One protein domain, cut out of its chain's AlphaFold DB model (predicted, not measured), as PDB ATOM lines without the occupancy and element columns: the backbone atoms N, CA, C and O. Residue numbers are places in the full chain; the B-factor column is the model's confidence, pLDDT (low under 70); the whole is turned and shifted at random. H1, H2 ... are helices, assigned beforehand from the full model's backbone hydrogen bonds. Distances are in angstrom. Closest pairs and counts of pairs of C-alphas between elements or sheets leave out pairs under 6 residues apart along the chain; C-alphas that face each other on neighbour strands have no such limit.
ATOM      1  N   ASN A   7     182.899 259.117 246.433       84.62
ATOM      2  CA  ASN A   7     182.759 257.812 245.795       84.62
ATOM      3  C   ASN A   7     181.543 257.724 244.866       84.62
ATOM      4  O   ASN A   7     181.498 256.817 244.044       84.62
ATOM      5  N   ASP A   8     180.583 258.645 244.969       86.00
ATOM      6  CA  ASP A   8     179.424 258.693 244.077       86.00
ATOM      7  C   ASP A   8     179.719 259.486 242.796       86.00
ATOM      8  O   ASP A   8     178.964 259.396 241.832       86.00
ATOM      9  N   ASN A   9     180.823 260.241 242.757       88.50
ATOM     10  CA  ASN A   9     181.204 261.027 241.593       88.50
ATOM     11  C   ASN A   9     181.761 260.125 240.475       88.50
ATOM     12  O   ASN A   9     182.729 259.390 240.671       88.50
ATOM     13  N   GLU A  10     181.162 260.204 239.288       91.38
ATOM     14  CA  GLU A  10     181.550 259.389 238.130       91.38
ATOM     15  C   GLU A  10     182.965 259.698 237.631       91.38
ATOM     16  O   GLU A  10     183.711 258.775 237.303       91.38
ATOM     17  N   ALA A  11     183.375 260.970 237.624       91.25
ATOM     18  CA  ALA A  11     184.722 261.351 237.212       91.25
ATOM     19  C   ALA A  11     185.780 260.807 238.178       91.25
ATOM     20  O   ALA A  11     186.824 260.337 237.735       91.25
ATOM     21  N   TYR A  12     185.492 260.788 239.483       92.38
ATOM     22  CA  TYR A  12     186.377 260.161 240.465       92.38
ATOM     23  C   TYR A  12     186.495 258.643 240.262       92.38
ATOM     24  O   TYR A  12     187.599 258.102 240.344       92.38
ATOM     25  N   LYS A  13     185.391 257.949 239.950       92.94
ATOM     26  CA  LYS A  13     185.428 256.513 239.615       92.94
ATOM     27  C   LYS A  13     186.305 256.259 238.388       92.94
ATOM     28  O   LYS A  13     187.259 255.496 238.486       92.94
ATOM     29  N   ARG A  14     186.061 256.989 237.291       94.12
ATOM     30  CA  ARG A  14     186.880 256.909 236.068       94.12
ATOM     31  C   ARG A  14     188.358 257.172 236.358       94.12
ATOM     32  O   ARG A  14     189.204 256.404 235.927       94.12
ATOM     33  N   TYR A  15     188.662 258.215 237.131       93.88
ATOM     34  CA  TYR A  15     190.028 258.548 237.541       93.88
ATOM     35  C   TYR A  15     190.695 257.410 238.324       93.88
ATOM     36  O   TYR A  15     191.865 257.105 238.104       93.88
ATOM     37  N   LYS A  16     189.961 256.773 239.243       92.62
ATOM     38  CA  LYS A  16     190.471 255.664 240.057       92.62
ATOM     39  C   LYS A  16     190.780 254.425 239.215       92.62
ATOM     40  O   LYS A  16     191.688 253.676 239.587       92.62
ATOM     41  N   ASP A  17     190.051 254.226 238.125       93.19
ATOM     42  CA  ASP A  17     190.197 253.078 237.227       93.19
ATOM     43  C   ASP A  17     191.339 253.247 236.209       93.19
ATOM     44  O   ASP A  17     191.743 252.270 235.579       93.19
ATOM     45  N   LEU A  18     191.919 254.448 236.082       93.31
ATOM     46  CA  LEU A  18     193.089 254.681 235.234       93.31
ATOM     47  C   LEU A  18     194.319 253.912 235.740       93.31
ATOM     48  O   LEU A  18     194.647 253.928 236.928       93.31
ATOM     49  N   THR A  19     195.046 253.276 234.823       92.12
ATOM     50  CA  THR A  19     196.345 252.638 235.106       92.12
ATOM     51  C   THR A  19     197.471 253.660 235.155       92.12
ATOM     52  O   THR A  19     198.334 253.612 236.038       92.12
ATOM     53  N   ASP A  20     197.413 254.606 234.222       92.25
ATOM     54  CA  ASP A  20     198.426 255.614 233.974       92.25
ATOM     55  C   ASP A  20     197.913 257.005 234.319       92.25
ATOM     56  O   ASP A  20     196.713 257.289 234.301       92.25
ATOM     57  N   ARG A  21     198.858 257.887 234.641       93.19
ATOM     58  CA  ARG A  21     198.571 259.271 234.992       93.19
ATOM     59  C   ARG A  21     197.748 259.944 233.882       93.19
ATOM     60  O   ARG A  21     198.180 259.916 232.727       93.19
ATOM     61  N   PRO A  22     196.630 260.613 234.229       90.81
ATOM     62  CA  PRO A  22     195.859 261.388 233.270       90.81
ATOM     63  C   PRO A  22     196.727 262.395 232.505       90.81
ATOM     64  O   PRO A  22     197.659 262.994 233.044       90.81
ATOM     65  N   LEU A  23     196.396 262.587 231.235       88.00
ATOM     66  CA  LEU A  23     197.029 263.589 230.377       88.00
ATOM     67  C   LEU A  23     196.497 264.992 230.717       88.00
ATOM     68  O   LEU A  23     195.354 265.126 231.152       88.00
ATOM     69  N   GLY A  24     197.318 266.028 230.525       82.25
ATOM     70  CA  GLY A  24     196.917 267.417 230.804       82.25
ATOM     71  C   GLY A  24     196.781 267.753 232.292       82.25
ATOM     72  O   GLY A  24     195.974 268.603 232.676       82.25
ATOM     73  N   MET A  25     197.519 267.037 233.144       84.19
ATOM     74  CA  MET A  25     197.583 267.291 234.582       84.19
ATOM     75  C   MET A  25     198.575 268.412 234.891       84.19
ATOM     76  O   MET A  25     199.702 268.399 234.405       84.19
ATOM     77  N   PHE A  26     198.179 269.323 235.773       83.81
ATOM     78  CA  PHE A  26     199.043 270.383 236.289       83.81
ATOM     79  C   PHE A  26     199.900 269.913 237.468       83.81
ATOM     80  O   PHE A  26     199.542 268.924 238.118       83.81
ATOM     81  N   PRO A  27     200.993 270.614 237.803       87.50
ATOM     82  CA  PRO A  27     201.758 270.361 239.018       87.50
ATOM     83  C   PRO A  27     200.931 270.464 240.311       87.50
ATOM     84  O   PRO A  27     199.850 271.046 240.352       87.50
ATOM     85  N   LEU A  28     201.445 269.890 241.401       89.31
ATOM     86  CA  LEU A  28     200.855 270.060 242.733       89.31
ATOM     87  C   LEU A  28     200.858 271.539 243.154       89.31
ATOM     88  O   LEU A  28     201.907 272.186 243.132       89.31
ATOM     89  N   ALA A  29     199.714 272.027 243.636       86.81
ATOM     90  CA  ALA A  29     199.617 273.350 244.239       86.81
ATOM     91  C   ALA A  29     200.321 273.396 245.605       86.81
ATOM     92  O   ALA A  29     200.491 272.375 246.287       86.81
ATOM     93  N   LYS A  30     200.695 274.607 246.018       87.25
ATOM     94  CA  LYS A  30     201.263 274.886 247.338       87.25
ATOM     95  C   LYS A  30     200.305 275.735 248.164       87.25
ATOM     96  O   LYS A  30     199.556 276.527 247.599       87.25
ATOM     97  N   ASP A  31     200.319 275.539 249.477       85.44
ATOM     98  CA  ASP A  31     199.628 276.417 250.422       85.44
ATOM     99  C   ASP A  31     200.460 277.672 250.751       85.44
ATOM    100  O   ASP A  31     201.598 277.819 250.294       85.44
ATOM    101  N   ASP A  32     199.887 278.567 251.560       86.19
ATOM    102  CA  ASP A  32     200.537 279.804 252.022       86.19
ATOM    103  C   ASP A  32     201.837 279.536 252.806       86.19
ATOM    104  O   ASP A  32     202.739 280.371 252.835       86.19
ATOM    105  N   ASP A  33     201.962 278.343 253.396       86.94
ATOM    106  CA  ASP A  33     203.142 277.879 254.131       86.94
ATOM    107  C   ASP A  33     204.165 277.174 253.203       86.94
ATOM    108  O   ASP A  33     205.094 276.510 253.679       86.94
ATOM    109  N   ASN A  34     204.005 277.293 251.876       86.44
ATOM    110  CA  ASN A  34     204.836 276.674 250.832       86.44
ATOM    111  C   ASN A  34     204.891 275.131 250.915       86.44
ATOM    112  O   ASN A  34     205.842 274.497 250.440       86.44
ATOM    113  N   ARG A  35     203.869 274.498 251.500       89.56
ATOM    114  CA  ARG A  35     203.712 273.040 251.583       89.56
ATOM    115  C   ARG A  35     202.861 272.544 250.424       89.56
ATOM    116  O   ARG A  35     201.868 273.156 250.044       89.56
ATOM    117  N   TYR A  36     203.213 271.385 249.884       90.12
ATOM    118  CA  TYR A  36     202.475 270.797 248.770       90.12
ATOM    119  C   TYR A  36     201.148 270.199 249.236       90.12
ATOM    120  O   TYR A  36     201.105 269.385 250.171       90.12
ATOM    121  N   ILE A  37     200.073 270.571 248.549       88.56
ATOM    122  CA  ILE A  37     198.718 270.091 248.808       88.56
ATOM    123  C   ILE A  37     198.477 268.843 247.957       88.56
ATOM    124  O   ILE A  37     198.739 268.838 246.760       88.56
ATOM    125  N   VAL A  38     197.957 267.786 248.582       89.44
ATOM    126  CA  VAL A  38     197.524 266.559 247.898       89.44
ATOM    127  C   VAL A  38     196.026 266.416 248.115       89.44
ATOM    128  O   VAL A  38     195.579 266.389 249.268       89.44
ATOM    129  N   ALA A  39     195.259 266.337 247.027       87.38
ATOM    130  CA  ALA A  39     193.806 266.254 247.102       87.38
ATOM    131  C   ALA A  39     193.349 264.919 247.710       87.38
ATOM    132  O   ALA A  39     194.037 263.890 247.662       87.38
ATOM    133  N   ALA A  40     192.148 264.912 248.287       85.31
ATOM    134  CA  ALA A  40     191.577 263.687 248.824       85.31
ATOM    135  C   ALA A  40     191.257 262.715 247.677       85.31
ATOM    136  O   ALA A  40     190.531 263.053 246.749       85.31
ATOM    137  N   GLY A  41     191.778 261.490 247.758       86.88
ATOM    138  CA  GLY A  41     191.578 260.473 246.721       86.88
ATOM    139  C   GLY A  41     192.551 260.555 245.543       86.88
ATOM    140  O   GLY A  41     192.407 259.768 244.617       86.88
ATOM    141  N   GLU A  42     193.538 261.451 245.572       91.00
ATOM    142  CA  GLU A  42     194.571 261.558 244.542       91.00
ATOM    143  C   GLU A  42     195.542 260.364 244.556       91.00
ATOM    144  O   GLU A  42     196.054 259.976 245.610       91.00
ATOM    145  N   LEU A  43     195.787 259.774 243.379       93.62
ATOM    146  CA  LEU A  43     196.530 258.513 243.230       93.62
ATOM    147  C   LEU A  43     197.730 258.597 242.279       93.62
ATOM    148  O   LEU A  43     198.397 257.586 242.076       93.62
ATOM    149  N   PHE A  44     198.030 259.764 241.709       93.94
ATOM    150  CA  PHE A  44     199.142 259.943 240.771       93.94
ATOM    151  C   PHE A  44     200.092 261.043 241.237       93.94
ATOM    152  O   PHE A  44     199.668 262.043 241.815       93.94
ATOM    153  N   CYS A  45     201.387 260.875 240.961       93.12
ATOM    154  CA  CYS A  45     202.380 261.898 241.263       93.12
ATOM    155  C   CYS A  45     202.319 263.030 240.227       93.12
ATOM    156  O   CYS A  45     202.462 262.797 239.024       93.12
ATOM    157  N   ARG A  46     202.134 264.261 240.714       91.06
ATOM    158  CA  ARG A  46     202.166 265.505 239.926       91.06
ATOM    159  C   ARG A  46     203.266 266.458 240.400       91.06
ATOM    160  O   ARG A  46     203.124 267.674 240.311       91.06
ATOM    161  N   LYS A  47     204.355 265.942 240.981       90.50
ATOM    162  CA  LYS A  47     205.492 266.805 241.318       90.50
ATOM    163  C   LYS A  47     206.155 267.256 240.023       90.50
ATOM    164  O   LYS A  47     206.593 266.410 239.254       90.50
ATOM    165  N   ASP A  48     206.239 268.562 239.829       89.25
ATOM    166  CA  ASP A  48     207.133 269.159 238.846       89.25
ATOM    167  C   ASP A  48     208.596 268.886 239.230       89.25
ATOM    168  O   ASP A  48     209.004 269.152 240.359       89.25
ATOM    169  N   VAL A  49     209.364 268.284 238.338       86.94
ATOM    170  CA  VAL A  49     210.782 267.955 238.504       86.94
ATOM    171  C   VAL A  49     211.679 268.847 237.651       86.94
ATOM    172  O   VAL A  49     212.892 268.662 237.688       86.94
ATOM    173  N   MET A  50     211.100 269.789 236.903       84.62
ATOM    174  CA  MET A  50     211.861 270.755 236.125       84.62
ATOM    175  C   MET A  50     212.634 271.692 237.060       84.62
ATOM    176  O   MET A  50     212.139 272.094 238.121       84.62
ATOM    177  N   SER A  51     213.882 271.988 236.697       81.81
ATOM    178  CA  SER A  51     214.670 273.003 237.398       81.81
ATOM    179  C   SER A  51     214.213 274.416 237.009       81.81
ATOM    180  O   SER A  51     213.516 274.602 236.017       81.81
ATOM    181  N   ALA A  52     214.596 275.426 237.794       79.81
ATOM    182  CA  ALA A  52     214.253 276.812 237.475       79.81
ATOM    183  C   ALA A  52     214.873 277.271 236.144       79.81
ATOM    184  O   ALA A  52     214.223 277.990 235.392       79.81
ATOM    185  N   ASP A  53     216.093 276.814 235.850       79.81
ATOM    186  CA  ASP A  53     216.807 277.150 234.617       79.81
ATOM    187  C   ASP A  53     216.140 276.472 233.408       79.81
ATOM    188  O   ASP A  53     215.819 277.139 232.430       79.81
ATOM    189  N   GLU A  54     215.801 275.181 233.528       81.25
ATOM    190  CA  GLU A  54     215.057 274.437 232.494       81.25
ATOM    191  C   GLU A  54     213.674 275.053 232.222       81.25
ATOM    192  O   GLU A  54     213.230 275.097 231.079       81.25
ATOM    193  N   ALA A  55     212.983 275.542 233.257       79.62
ATOM    194  CA  ALA A  55     211.682 276.188 233.094       79.62
ATOM    195  C   ALA A  55     211.792 277.530 232.357       79.62
ATOM    196  O   ALA A  55     210.902 277.887 231.585       79.62
ATOM    197  N   LEU A  56     212.882 278.268 232.579       80.06
ATOM    198  CA  LEU A  56     213.140 279.549 231.925       80.06
ATOM    199  C   LEU A  56     213.527 279.354 230.451       80.06
ATOM    200  O   LEU A  56     213.089 280.122 229.593       80.06
ATOM    201  N   GLU A  57     214.276 278.293 230.150       80.69
ATOM    202  CA  GLU A  57     214.565 277.849 228.781       80.69
ATOM    203  C   GLU A  57     213.292 277.385 228.059       80.69
ATOM    204  O   GLU A  57     212.996 277.873 226.969       80.69
ATOM    205  N   ALA A  58     212.475 276.534 228.690       77.56
ATOM    206  CA  ALA A  58     211.205 276.070 228.128       77.56
ATOM    207  C   ALA A  58     210.252 277.233 227.807       77.56
ATOM    208  O   ALA A  58     209.630 277.263 226.741       77.56
ATOM    209  N   GLN A  59     210.211 278.239 228.688       77.25
ATOM    210  CA  GLN A  59     209.435 279.456 228.473       77.25
ATOM    211  C   GLN A  59     209.944 280.264 227.273       77.25
ATOM    212  O   GLN A  59     209.135 280.823 226.529       77.25
ATOM    213  N   ALA A  60     211.262 280.327 227.069       79.50
ATOM    214  CA  ALA A  60     211.859 280.990 225.911       79.50
ATOM    215  C   ALA A  60     211.592 280.229 224.599       79.50
ATOM    216  O   ALA A  60     211.424 280.853 223.551       79.50
ATOM    217  N   GLU A  61     211.509 278.899 224.659       78.19
ATOM    218  CA  GLU A  61     211.227 278.017 223.518       78.19
ATOM    219  C   GLU A  61     209.726 277.841 223.226       78.19
ATOM    220  O   GLU A  61     209.357 277.266 222.201       78.19
ATOM    221  N   GLY A  62     208.846 278.339 224.102       69.81
ATOM    222  CA  GLY A  62     207.394 278.188 223.971       69.81
ATOM    223  C   GLY A  62     206.897 276.757 224.208       69.81
ATOM    224  O   GLY A  62     205.835 276.384 223.703       69.81
ATOM    225  N   THR A  63     207.661 275.947 224.944       71.38
ATOM    226  CA  THR A  63     207.290 274.578 225.330       71.38
ATOM    227  C   THR A  63     206.641 274.551 226.720       71.38
ATOM    228  O   THR A  63     206.411 275.589 227.339       71.38
ATOM    229  N   ASP A  64     206.257 273.365 227.203       69.00
ATOM    230  CA  ASP A  64     205.646 273.229 228.526       69.00
ATOM    231  C   ASP A  64     206.631 273.658 229.629       69.00
ATOM    232  O   ASP A  64     207.689 273.060 229.805       69.00
ATOM    233  N   ASN A  65     206.238 274.647 230.438       76.44
ATOM    234  CA  ASN A  65     207.074 275.235 231.499       76.44
ATOM    235  C   ASN A  65     207.253 274.342 232.746       76.44
ATOM    236  O   ASN A  65     207.633 274.831 233.809       76.44
ATOM    237  N   PHE A  66     206.889 273.062 232.673       79.19
ATOM    238  CA  PHE A  66     207.030 272.116 233.778       79.19
ATOM    239  C   PHE A  66     207.168 270.687 233.259       79.19
ATOM    240  O   PHE A  66     206.658 270.329 232.196       79.19
ATOM    241  N   ARG A  67     207.779 269.816 234.066       84.38
ATOM    242  CA  ARG A  67     207.882 268.382 233.765       84.38
ATOM    243  C   ARG A  67     207.469 267.581 234.977       84.38
ATOM    244  O   ARG A  67     208.104 267.653 236.015       84.38
ATOM    245  N   LEU A  68     206.415 266.782 234.868       89.31
ATOM    246  CA  LEU A  68     205.978 265.958 235.994       89.31
ATOM    247  C   LEU A  68     206.900 264.749 236.209       89.31
ATOM    248  O   LEU A  68     207.442 264.206 235.253       89.31
ATOM    249  N   CYS A  69     206.978 264.275 237.455       90.44
ATOM    250  CA  CYS A  69     207.690 263.059 237.865       90.44
ATOM    251  C   CYS A  69     207.487 261.876 236.896       90.44
ATOM    252  O   CYS A  69     206.380 261.653 236.392       90.44
ATOM    253  N   ASP A  70     208.538 261.082 236.697       87.44
ATOM    254  CA  ASP A  70     208.548 259.934 235.783       87.44
ATOM    255  C   ASP A  70     207.653 258.775 236.239       87.44
ATOM    256  O   ASP A  70     207.275 257.925 235.430       87.44
ATOM    257  N   GLN A  71     207.255 258.745 237.516       89.00
ATOM    258  CA  GLN A  71     206.325 257.745 238.027       89.00
ATOM    259  C   GLN A  71     204.910 258.011 237.499       89.00
ATOM    260  O   GLN A  71     204.119 258.749 238.094       89.00
ATOM    261  N   LYS A  72     204.600 257.383 236.361       87.94
ATOM    262  CA  LYS A  72     203.301 257.480 235.677       87.94
ATOM    263  C   LYS A  72     202.242 256.538 236.244       87.94
ATOM    264  O   LYS A  72     201.060 256.783 236.034       87.94
ATOM    265  N   SER A  73     202.646 255.487 236.953       91.38
ATOM    266  CA  SER A  73     201.728 254.462 237.445       91.38
ATOM    267  C   SER A  73     200.890 254.931 238.635       91.38
ATOM    268  O   SER A  73     201.298 255.775 239.442       91.38
ATOM    269  N   ARG A  74     199.693 254.353 238.746       93.75
ATOM    270  CA  ARG A  74     198.758 254.607 239.845       93.75
ATOM    271  C   ARG A  74     199.269 254.044 241.176       93.75
ATOM    272  O   ARG A  74     199.581 252.857 241.285       93.75
ATOM    273  N   PHE A  75     199.231 254.853 242.232       94.31
ATOM    274  CA  PHE A  75     199.406 254.385 243.608       94.31
ATOM    275  C   PHE A  75     198.121 253.735 244.136       94.31
ATOM    276  O   PHE A  75     197.015 254.187 243.862       94.31
ATOM    277  N   SER A  76     198.245 252.689 244.957       91.50
ATOM    278  CA  SER A  76     197.074 251.995 245.515       91.50
ATOM    279  C   SER A  76     196.270 252.842 246.505       91.50
ATOM    280  O   SER A  76     195.063 252.654 246.645       91.50
ATOM    281  N   THR A  77     196.928 253.771 247.202       91.38
ATOM    282  CA  THR A  77     196.299 254.664 248.176       91.38
ATOM    283  C   THR A  77     196.954 256.042 248.155       91.38
ATOM    284  O   THR A  77     198.133 256.185 247.818       91.38
ATOM    285  N   THR A  78     196.215 257.053 248.615       90.81
ATOM    286  CA  THR A  78     196.750 258.407 248.837       90.81
ATOM    287  C   THR A  78     197.891 258.410 249.860       90.81
ATOM    288  O   THR A  78     198.820 259.207 249.754       90.81
ATOM    289  N   GLY A  79     197.869 257.498 250.838       91.12
ATOM    290  CA  GLY A  79     198.952 257.319 251.809       91.12
ATOM    291  C   GLY A  79     200.272 256.935 251.141       91.12
ATOM    292  O   GLY A  79     201.302 257.545 251.431       91.12
ATOM    293  N   ASN A  80     200.225 256.000 250.191       93.88
ATOM    294  CA  ASN A  80     201.402 255.558 249.440       93.88
ATOM    295  C   ASN A  80     201.939 256.657 248.519       93.88
ATOM    296  O   ASN A  80     203.150 256.869 248.469       93.88
ATOM    297  N   LEU A  81     201.051 257.419 247.869       93.94
ATOM    298  CA  LEU A  81     201.449 258.608 247.111       93.94
ATOM    299  C   LEU A  81     202.178 259.620 248.010       93.94
ATOM    300  O   LEU A  81     203.259 260.097 247.669       93.94
ATOM    301  N   ARG A  82     201.628 259.926 249.192       92.69
ATOM    302  CA  ARG A  82     202.265 260.853 250.142       92.69
ATOM    303  C   ARG A  82     203.613 260.332 250.641       92.69
ATOM    304  O   ARG A  82     204.525 261.132 250.834       92.69
ATOM    305  N   ALA A  83     203.759 259.022 250.841       93.94
ATOM    306  CA  ALA A  83     205.039 258.415 251.195       93.94
ATOM    307  C   ALA A  83     206.069 258.585 250.069       93.94
ATOM    308  O   ALA A  83     207.182 259.031 250.337       93.94
ATOM    309  N   HIS A  84     205.686 258.336 248.815       94.31
ATOM    310  CA  HIS A  84     206.543 258.577 247.652       94.31
ATOM    311  C   HIS A  84     206.983 260.046 247.546       94.31
ATOM    312  O   HIS A  84     208.173 260.325 247.424       94.31
ATOM    313  N   LEU A  85     206.057 260.999 247.686       93.38
ATOM    314  CA  LEU A  85     206.379 262.432 247.651       93.38
ATOM    315  C   LEU A  85     207.362 262.846 248.760       93.38
ATOM    316  O   LEU A  85     208.241 263.678 248.537       93.38
ATOM    317  N   LYS A  86     207.251 262.250 249.952       93.12
ATOM    318  CA  LYS A  86     208.169 262.518 251.068       93.12
ATOM    319  C   LYS A  86     209.532 261.850 250.899       93.12
ATOM    320  O   LYS A  86     210.540 262.468 251.208       93.12
ATOM    321  N   LEU A  87     209.571 260.600 250.444       92.25
ATOM    322  CA  LEU A  87     210.805 259.812 250.385       92.25
ATOM    323  C   LEU A  87     211.601 260.086 249.107       92.25
ATOM    324  O   LEU A  87     212.794 260.364 249.175       92.25
ATOM    325  N   SER A  88     210.940 260.037 247.950       91.44
ATOM    326  CA  SER A  88     211.589 260.188 246.644       91.44
ATOM    327  C   SER A  88     211.848 261.654 246.303       91.44
ATOM    328  O   SER A  88     212.918 261.986 245.807       91.44
ATOM    329  N   HIS A  89     210.892 262.539 246.601       91.31
ATOM    330  CA  HIS A  89     210.986 263.961 246.250       91.31
ATOM    331  C   HIS A  89     211.328 264.881 247.431       91.31
ATOM    332  O   HIS A  89     211.488 266.079 247.225       91.31
ATOM    333  N   LYS A  90     211.445 264.349 248.659       91.19
ATOM    334  CA  LYS A  90     211.782 265.116 249.877       91.19
ATOM    335  C   LYS A  90     210.871 266.332 250.112       91.19
ATOM    336  O   LYS A  90     211.318 267.366 250.602       91.19
ATOM    337  N   LEU A  91     209.586 266.223 249.761       89.69
ATOM    338  CA  LEU A  91     208.643 267.340 249.854       89.69
ATOM    339  C   LEU A  91     208.049 267.500 251.253       89.69
ATOM    340  O   LEU A  91     207.657 266.528 251.906       89.69
ATOM    341  N   LEU A  92     207.870 268.758 251.652       90.94
ATOM    342  CA  LEU A  92     207.017 269.131 252.773       90.94
ATOM    343  C   LEU A  92     205.562 269.136 252.297       90.94
ATOM    344  O   LEU A  92     205.181 269.926 251.437       90.94
ATOM    345  N   LEU A  93     204.760 268.214 252.829       89.69
ATOM    346  CA  LEU A  93     203.349 268.074 252.469       89.69
ATOM    347  C   LEU A  93     202.457 268.762 253.496       89.69
ATOM    348  O   LEU A  93     202.705 268.647 254.699       89.69
ATOM    349  N   ALA A  94     201.366 269.360 253.023       87.31
ATOM    350  CA  ALA A  94     200.296 269.846 253.876       87.31
ATOM    351  C   ALA A  94     199.765 268.709 254.769       87.31
ATOM    352  O   ALA A  94     199.689 267.530 254.376       87.31
ATOM    353  N   GLU A  95     199.432 269.053 256.011       80.88
ATOM    354  CA  GLU A  95     198.925 268.086 256.976       80.88
ATOM    355  C   GLU A  95     197.525 267.616 256.589       80.88
ATOM    356  O   GLU A  95     196.630 268.403 256.285       80.88
ATOM    357  N   VAL A  96     197.314 266.299 256.639       76.44
ATOM    358  CA  VAL A  96     195.994 265.722 256.390       76.44
ATOM    359  C   VAL A  96     195.176 265.854 257.662       76.44
ATOM    360  O   VAL A  96     195.442 265.195 258.668       76.44
ATOM    361  N   ARG A  97     194.147 266.696 257.601       72.19
ATOM    362  CA  ARG A  97     193.218 266.890 258.711       72.19
ATOM    363  C   ARG A  97     192.242 265.731 258.840       72.19
ATOM    364  O   ARG A  97     191.323 265.577 258.030       72.19
ATOM    365  N   LYS A  98     192.425 264.957 259.909       70.75
ATOM    366  CA  LYS A  98     191.536 263.862 260.317       70.75
ATOM    367  C   LYS A  98     190.122 264.390 260.624       70.75
ATOM    368  O   LYS A  98     189.961 265.533 261.044       70.75
ATOM    369  N   GLY A  99     189.103 263.562 260.393       71.25
ATOM    370  CA  GLY A  99     187.687 263.877 260.637       71.25
ATOM    371  C   GLY A  99     186.850 264.002 259.360       71.25
ATOM    372  O   GLY A  99     187.388 263.993 258.252       71.25
ATOM    373  N   THR A 100     185.532 264.136 259.511       69.25
ATOM    374  CA  THR A 100     184.572 264.194 258.396       69.25
ATOM    375  C   THR A 100     184.868 265.374 257.467       69.25
ATOM    376  O   THR A 100     185.250 266.459 257.912       69.25
ATOM    377  N   ASN A 101     184.744 265.158 256.160       74.00
ATOM    378  CA  ASN A 101     184.875 266.222 255.170       74.00
ATOM    379  C   ASN A 101     183.583 267.039 255.118       74.00
ATOM    380  O   ASN A 101     182.491 266.474 255.160       74.00
ATOM    381  N   SER A 102     183.699 268.366 255.030       79.75
ATOM    382  CA  SER A 102     182.534 269.216 254.789       79.75
ATOM    383  C   SER A 102     181.941 268.901 253.412       79.75
ATOM    384  O   SER A 102     182.658 268.498 252.492       79.75
ATOM    385  N   ALA A 103     180.634 269.115 253.245       81.56
ATOM    386  CA  ALA A 103     179.981 268.945 251.946       81.56
ATOM    387  C   ALA A 103     180.633 269.825 250.863       81.56
ATOM    388  O   ALA A 103     180.730 269.428 249.708       81.56
ATOM    389  N   GLU A 104     181.122 271.007 251.239       82.19
ATOM    390  CA  GLU A 104     181.869 271.889 250.347       82.19
ATOM    391  C   GLU A 104     183.202 271.286 249.898       82.19
ATOM    392  O   GLU A 104     183.474 271.258 248.699       82.19
ATOM    393  N   HIS A 105     183.983 270.709 250.813       82.88
ATOM    394  CA  HIS A 105     185.236 270.043 250.464       82.88
ATOM    395  C   HIS A 105     185.003 268.846 249.525       82.88
ATOM    396  O   HIS A 105     185.771 268.617 248.590       82.88
ATOM    397  N   VAL A 106     183.914 268.093 249.716       84.81
ATOM    398  CA  VAL A 106     183.533 267.012 248.787       84.81
ATOM    399  C   VAL A 106     183.206 267.568 247.397       84.81
ATOM    400  O   VAL A 106     183.675 267.022 246.400       84.81
ATOM    401  N   ARG A 107     182.475 268.688 247.312       85.19
ATOM    402  CA  ARG A 107     182.168 269.353 246.032       85.19
ATOM    403  C   ARG A 107     183.414 269.899 245.338       85.19
ATOM    404  O   ARG A 107     183.506 269.801 244.119       85.19
ATOM    405  N   GLN A 108     184.356 270.471 246.085       85.19
ATOM    406  CA  GLN A 108     185.621 270.956 245.527       85.19
ATOM    407  C   GLN A 108     186.444 269.799 244.945       85.19
ATOM    408  O   GLN A 108     186.908 269.900 243.812       85.19
ATOM    409  N   ASN A 109     186.546 268.670 245.656       87.06
ATOM    410  CA  ASN A 109     187.204 267.476 245.118       87.06
ATOM    411  C   ASN A 109     186.481 266.920 243.882       87.06
ATOM    412  O   ASN A 109     187.133 266.590 242.898       87.06
ATOM    413  N   ALA A 110     185.148 266.858 243.888       88.69
ATOM    414  CA  ALA A 110     184.374 266.439 242.718       88.69
ATOM    415  C   ALA A 110     184.692 267.295 241.477       88.69
ATOM    416  O   ALA A 110     185.019 266.753 240.425       88.69
ATOM    417  N   ARG A 111     184.697 268.629 241.627       87.69
ATOM    418  CA  ARG A 111     185.058 269.568 240.549       87.69
ATOM    419  C   ARG A 111     186.486 269.371 240.049       87.69
ATOM    420  O   ARG A 111     186.726 269.474 238.848       87.69
ATOM    421  N   PHE A 112     187.420 269.099 240.960       88.75
ATOM    422  CA  PHE A 112     188.802 268.784 240.607       88.75
ATOM    423  C   PHE A 112     188.860 267.553 239.690       88.75
ATOM    424  O   PHE A 112     189.359 267.661 238.572       88.75
ATOM    425  N   PHE A 113     188.260 266.427 240.093       90.56
ATOM    426  CA  PHE A 113     188.281 265.197 239.290       90.56
ATOM    427  C   PHE A 113     187.524 265.326 237.963       90.56
ATOM    428  O   PHE A 113     188.004 264.838 236.941       90.56
ATOM    429  N   GLU A 114     186.383 266.016 237.943       90.38
ATOM    430  CA  GLU A 114     185.637 266.302 236.709       90.38
ATOM    431  C   GLU A 114     186.492 267.063 235.695       90.38
ATOM    432  O   GLU A 114     186.517 266.710 234.514       90.38
ATOM    433  N   ARG A 115     187.243 268.073 236.148       86.88
ATOM    434  CA  ARG A 115     188.119 268.847 235.268       86.88
ATOM    435  C   ARG A 115     189.346 268.055 234.830       86.88
ATOM    436  O   ARG A 115     189.678 268.094 233.650       86.88
ATOM    437  N   THR A 116     189.976 267.301 235.732       89.19
ATOM    438  CA  THR A 116     191.093 266.410 235.382       89.19
ATOM    439  C   THR A 116     190.694 265.419 234.291       89.19
ATOM    440  O   THR A 116     191.413 265.275 233.305       89.19
ATOM    441  N   MET A 117     189.534 264.773 234.433       91.81
ATOM    442  CA  MET A 117     189.053 263.821 233.431       91.81
ATOM    443  C   MET A 117     188.649 264.507 232.129       91.81
ATOM    444  O   MET A 117     188.952 263.987 231.063       91.81
ATOM    445  N   ARG A 118     188.043 265.698 232.189       89.94
ATOM    446  CA  ARG A 118     187.733 266.483 230.987       89.94
ATOM    447  C   ARG A 118     188.991 266.865 230.205       89.94
ATOM    448  O   ARG A 118     188.994 266.754 228.983       89.94
ATOM    449  N   ASN A 119     190.049 267.298 230.894       87.62
ATOM    450  CA  ASN A 119     191.333 267.591 230.262       87.62
ATOM    451  C   ASN A 119     191.915 266.323 229.636       87.62
ATOM    452  O   ASN A 119     192.284 266.331 228.465       87.62
ATOM    453  N   HIS A 120     191.932 265.217 230.380       90.56
ATOM    454  CA  HIS A 120     192.412 263.941 229.866       90.56
ATOM    455  C   HIS A 120     191.666 263.509 228.596       90.56
ATOM    456  O   HIS A 120     192.315 263.195 227.602       90.56
ATOM    457  N   ASP A 121     190.333 263.568 228.604       90.19
ATOM    458  CA  ASP A 121     189.489 263.219 227.459       90.19
ATOM    459  C   ASP A 121     189.797 264.118 226.243       90.19
ATOM    460  O   ASP A 121     189.891 263.628 225.119       90.19
ATOM    461  N   HIS A 122     190.036 265.417 226.462       86.12
ATOM    462  CA  HIS A 122     190.439 266.348 225.403       86.12
ATOM    463  C   HIS A 122     191.804 265.993 224.800       86.12
ATOM    464  O   HIS A 122     191.949 265.949 223.581       86.12
ATOM    465  N   HIS A 123     192.797 265.690 225.638       85.69
ATOM    466  CA  HIS A 123     194.118 265.263 225.170       85.69
ATOM    467  C   HIS A 123     194.051 263.935 224.406       85.69
ATOM    468  O   HIS A 123     194.706 263.790 223.377       85.69
ATOM    469  N   VAL A 124     193.253 262.974 224.878       87.75
ATOM    470  CA  VAL A 124     193.039 261.698 224.178       87.75
ATOM    471  C   VAL A 124     192.392 261.937 222.813       87.75
ATOM    472  O   VAL A 124     192.843 261.367 221.821       87.75
ATOM    473  N   ALA A 125     191.381 262.806 222.739       86.44
ATOM    474  CA  ALA A 125     190.725 263.151 221.482       86.44
ATOM    475  C   ALA A 125     191.673 263.861 220.501       86.44
ATOM    476  O   ALA A 125     191.696 263.503 219.326       86.44
ATOM    477  N   ALA A 126     192.483 264.810 220.978       84.94
ATOM    478  CA  ALA A 126     193.461 265.529 220.160       84.94
ATOM    479  C   ALA A 126     194.567 264.603 219.622       84.94
ATOM    480  O   ALA A 126     194.916 264.662 218.444       84.94
ATOM    481  N   LEU A 127     195.065 263.680 220.454       84.25
ATOM    482  CA  LEU A 127     196.010 262.648 220.016       84.25
ATOM    483  C   LEU A 127     195.392 261.723 218.962       84.25
ATOM    484  O   LEU A 127     196.062 261.367 217.995       84.25
ATOM    485  N   ALA A 128     194.119 261.354 219.124       86.75
ATOM    486  CA  ALA A 128     193.414 260.515 218.160       86.75
ATOM    487  C   ALA A 128     193.145 261.237 216.826       86.75
ATOM    488  O   ALA A 128     193.167 260.597 215.776       86.75
ATOM    489  N   SER A 129     192.905 262.552 216.849       85.12
ATOM    490  CA  SER A 129     192.672 263.363 215.647       85.12
ATOM    491  C   SER A 129     193.954 263.892 214.995       85.12
ATOM    492  O   SER A 129     193.886 264.461 213.906       85.12
ATOM    493  N   GLY A 130     195.115 263.717 215.638       77.12
ATOM    494  CA  GLY A 130     196.395 264.263 215.180       77.12
ATOM    495  C   GLY A 130     196.455 265.794 215.217       77.12
ATOM    496  O   GLY A 130     197.310 266.387 214.561       77.12
TER     497      GLY A 130
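AT A GLANCE: This is residues 7 to 130 of the 236 residues of an uncharacterized protein of Pseudogymnoascus sp. VKM F-3557 (UniProt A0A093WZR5). A core of loops, mostly from residues 18 to 51, lies between H3 on one side and a crossed pair of helices, H1 and H4, on the other; H4 is the long helix, and the short H1 crosses part of it. H2 lies away from the other three helices, between two long links, and residues 125 to 130, of which 125 to 129 belong to H4, stick out at the end of H4, beyond residues 110 to 117 with which it touches H1. The printed part has 124 residues with four named helices, in the order H1, H2, H3, H4, and no named strand. The class is all helix, though under half of the residues, 55 of 124, are in named elements. The whole is compact, with a radius of gyration of the C-alphas of 15.4 A, and spans 46 by 38 by 24 A.

IN THESE COORDINATES: The printed part begins at Asn 7, and H1 follows with residues 10 to 17, starting at C-alpha 10 at (181.550, 259.389, 238.130). H2 is residues 52 to 61, 14.3 A from first to last C-alpha. H3 is residues 78 to 87, 14.2 A long by the same measure, and its first C-alpha is at (196.750, 258.407, 248.837). H4 is residues 103 to 129, 38.9 A from first to last C-alpha, and ends with C-alpha 129 at (192.672, 263.363, 215.647).

HOW THE PARTS SIT: H1 and H4 touch, with 10 pairs of C-alphas within 8 A. Their closest C-alphas are those of Ala 11 and Glu 114, 5.1 A apart. H4 touches H1 with residues 110 to 117 alone. Their lines stand at a steep tilt of 67 degrees, only just short of about perpendicular, and they run the same way. H2 touches no helix, and H3 touches no helix. H1 and H3 are apart, as are H2 and H4, with no C-alpha of the one within 8 A of the other. In H1, H2, H3 and H4 every backbone O i to N i+4 pair is within hydrogen-bond range.

THE WHOLE: The two C-alphas farthest apart are those of Gly 99 and Gly 130, 46.3 A. The C-alphas of Asn 7 and Gly 130, the first and last printed residues, are 34.1 A apart. The printed part has no cut. The links from H1 to H2, with 34 residues, from H2 to H3, with 16, and from H3 to H4, with 15, are long. The mean pLDDT of the printed part is 86.6, and residues 62, 64 and 100 are under 70.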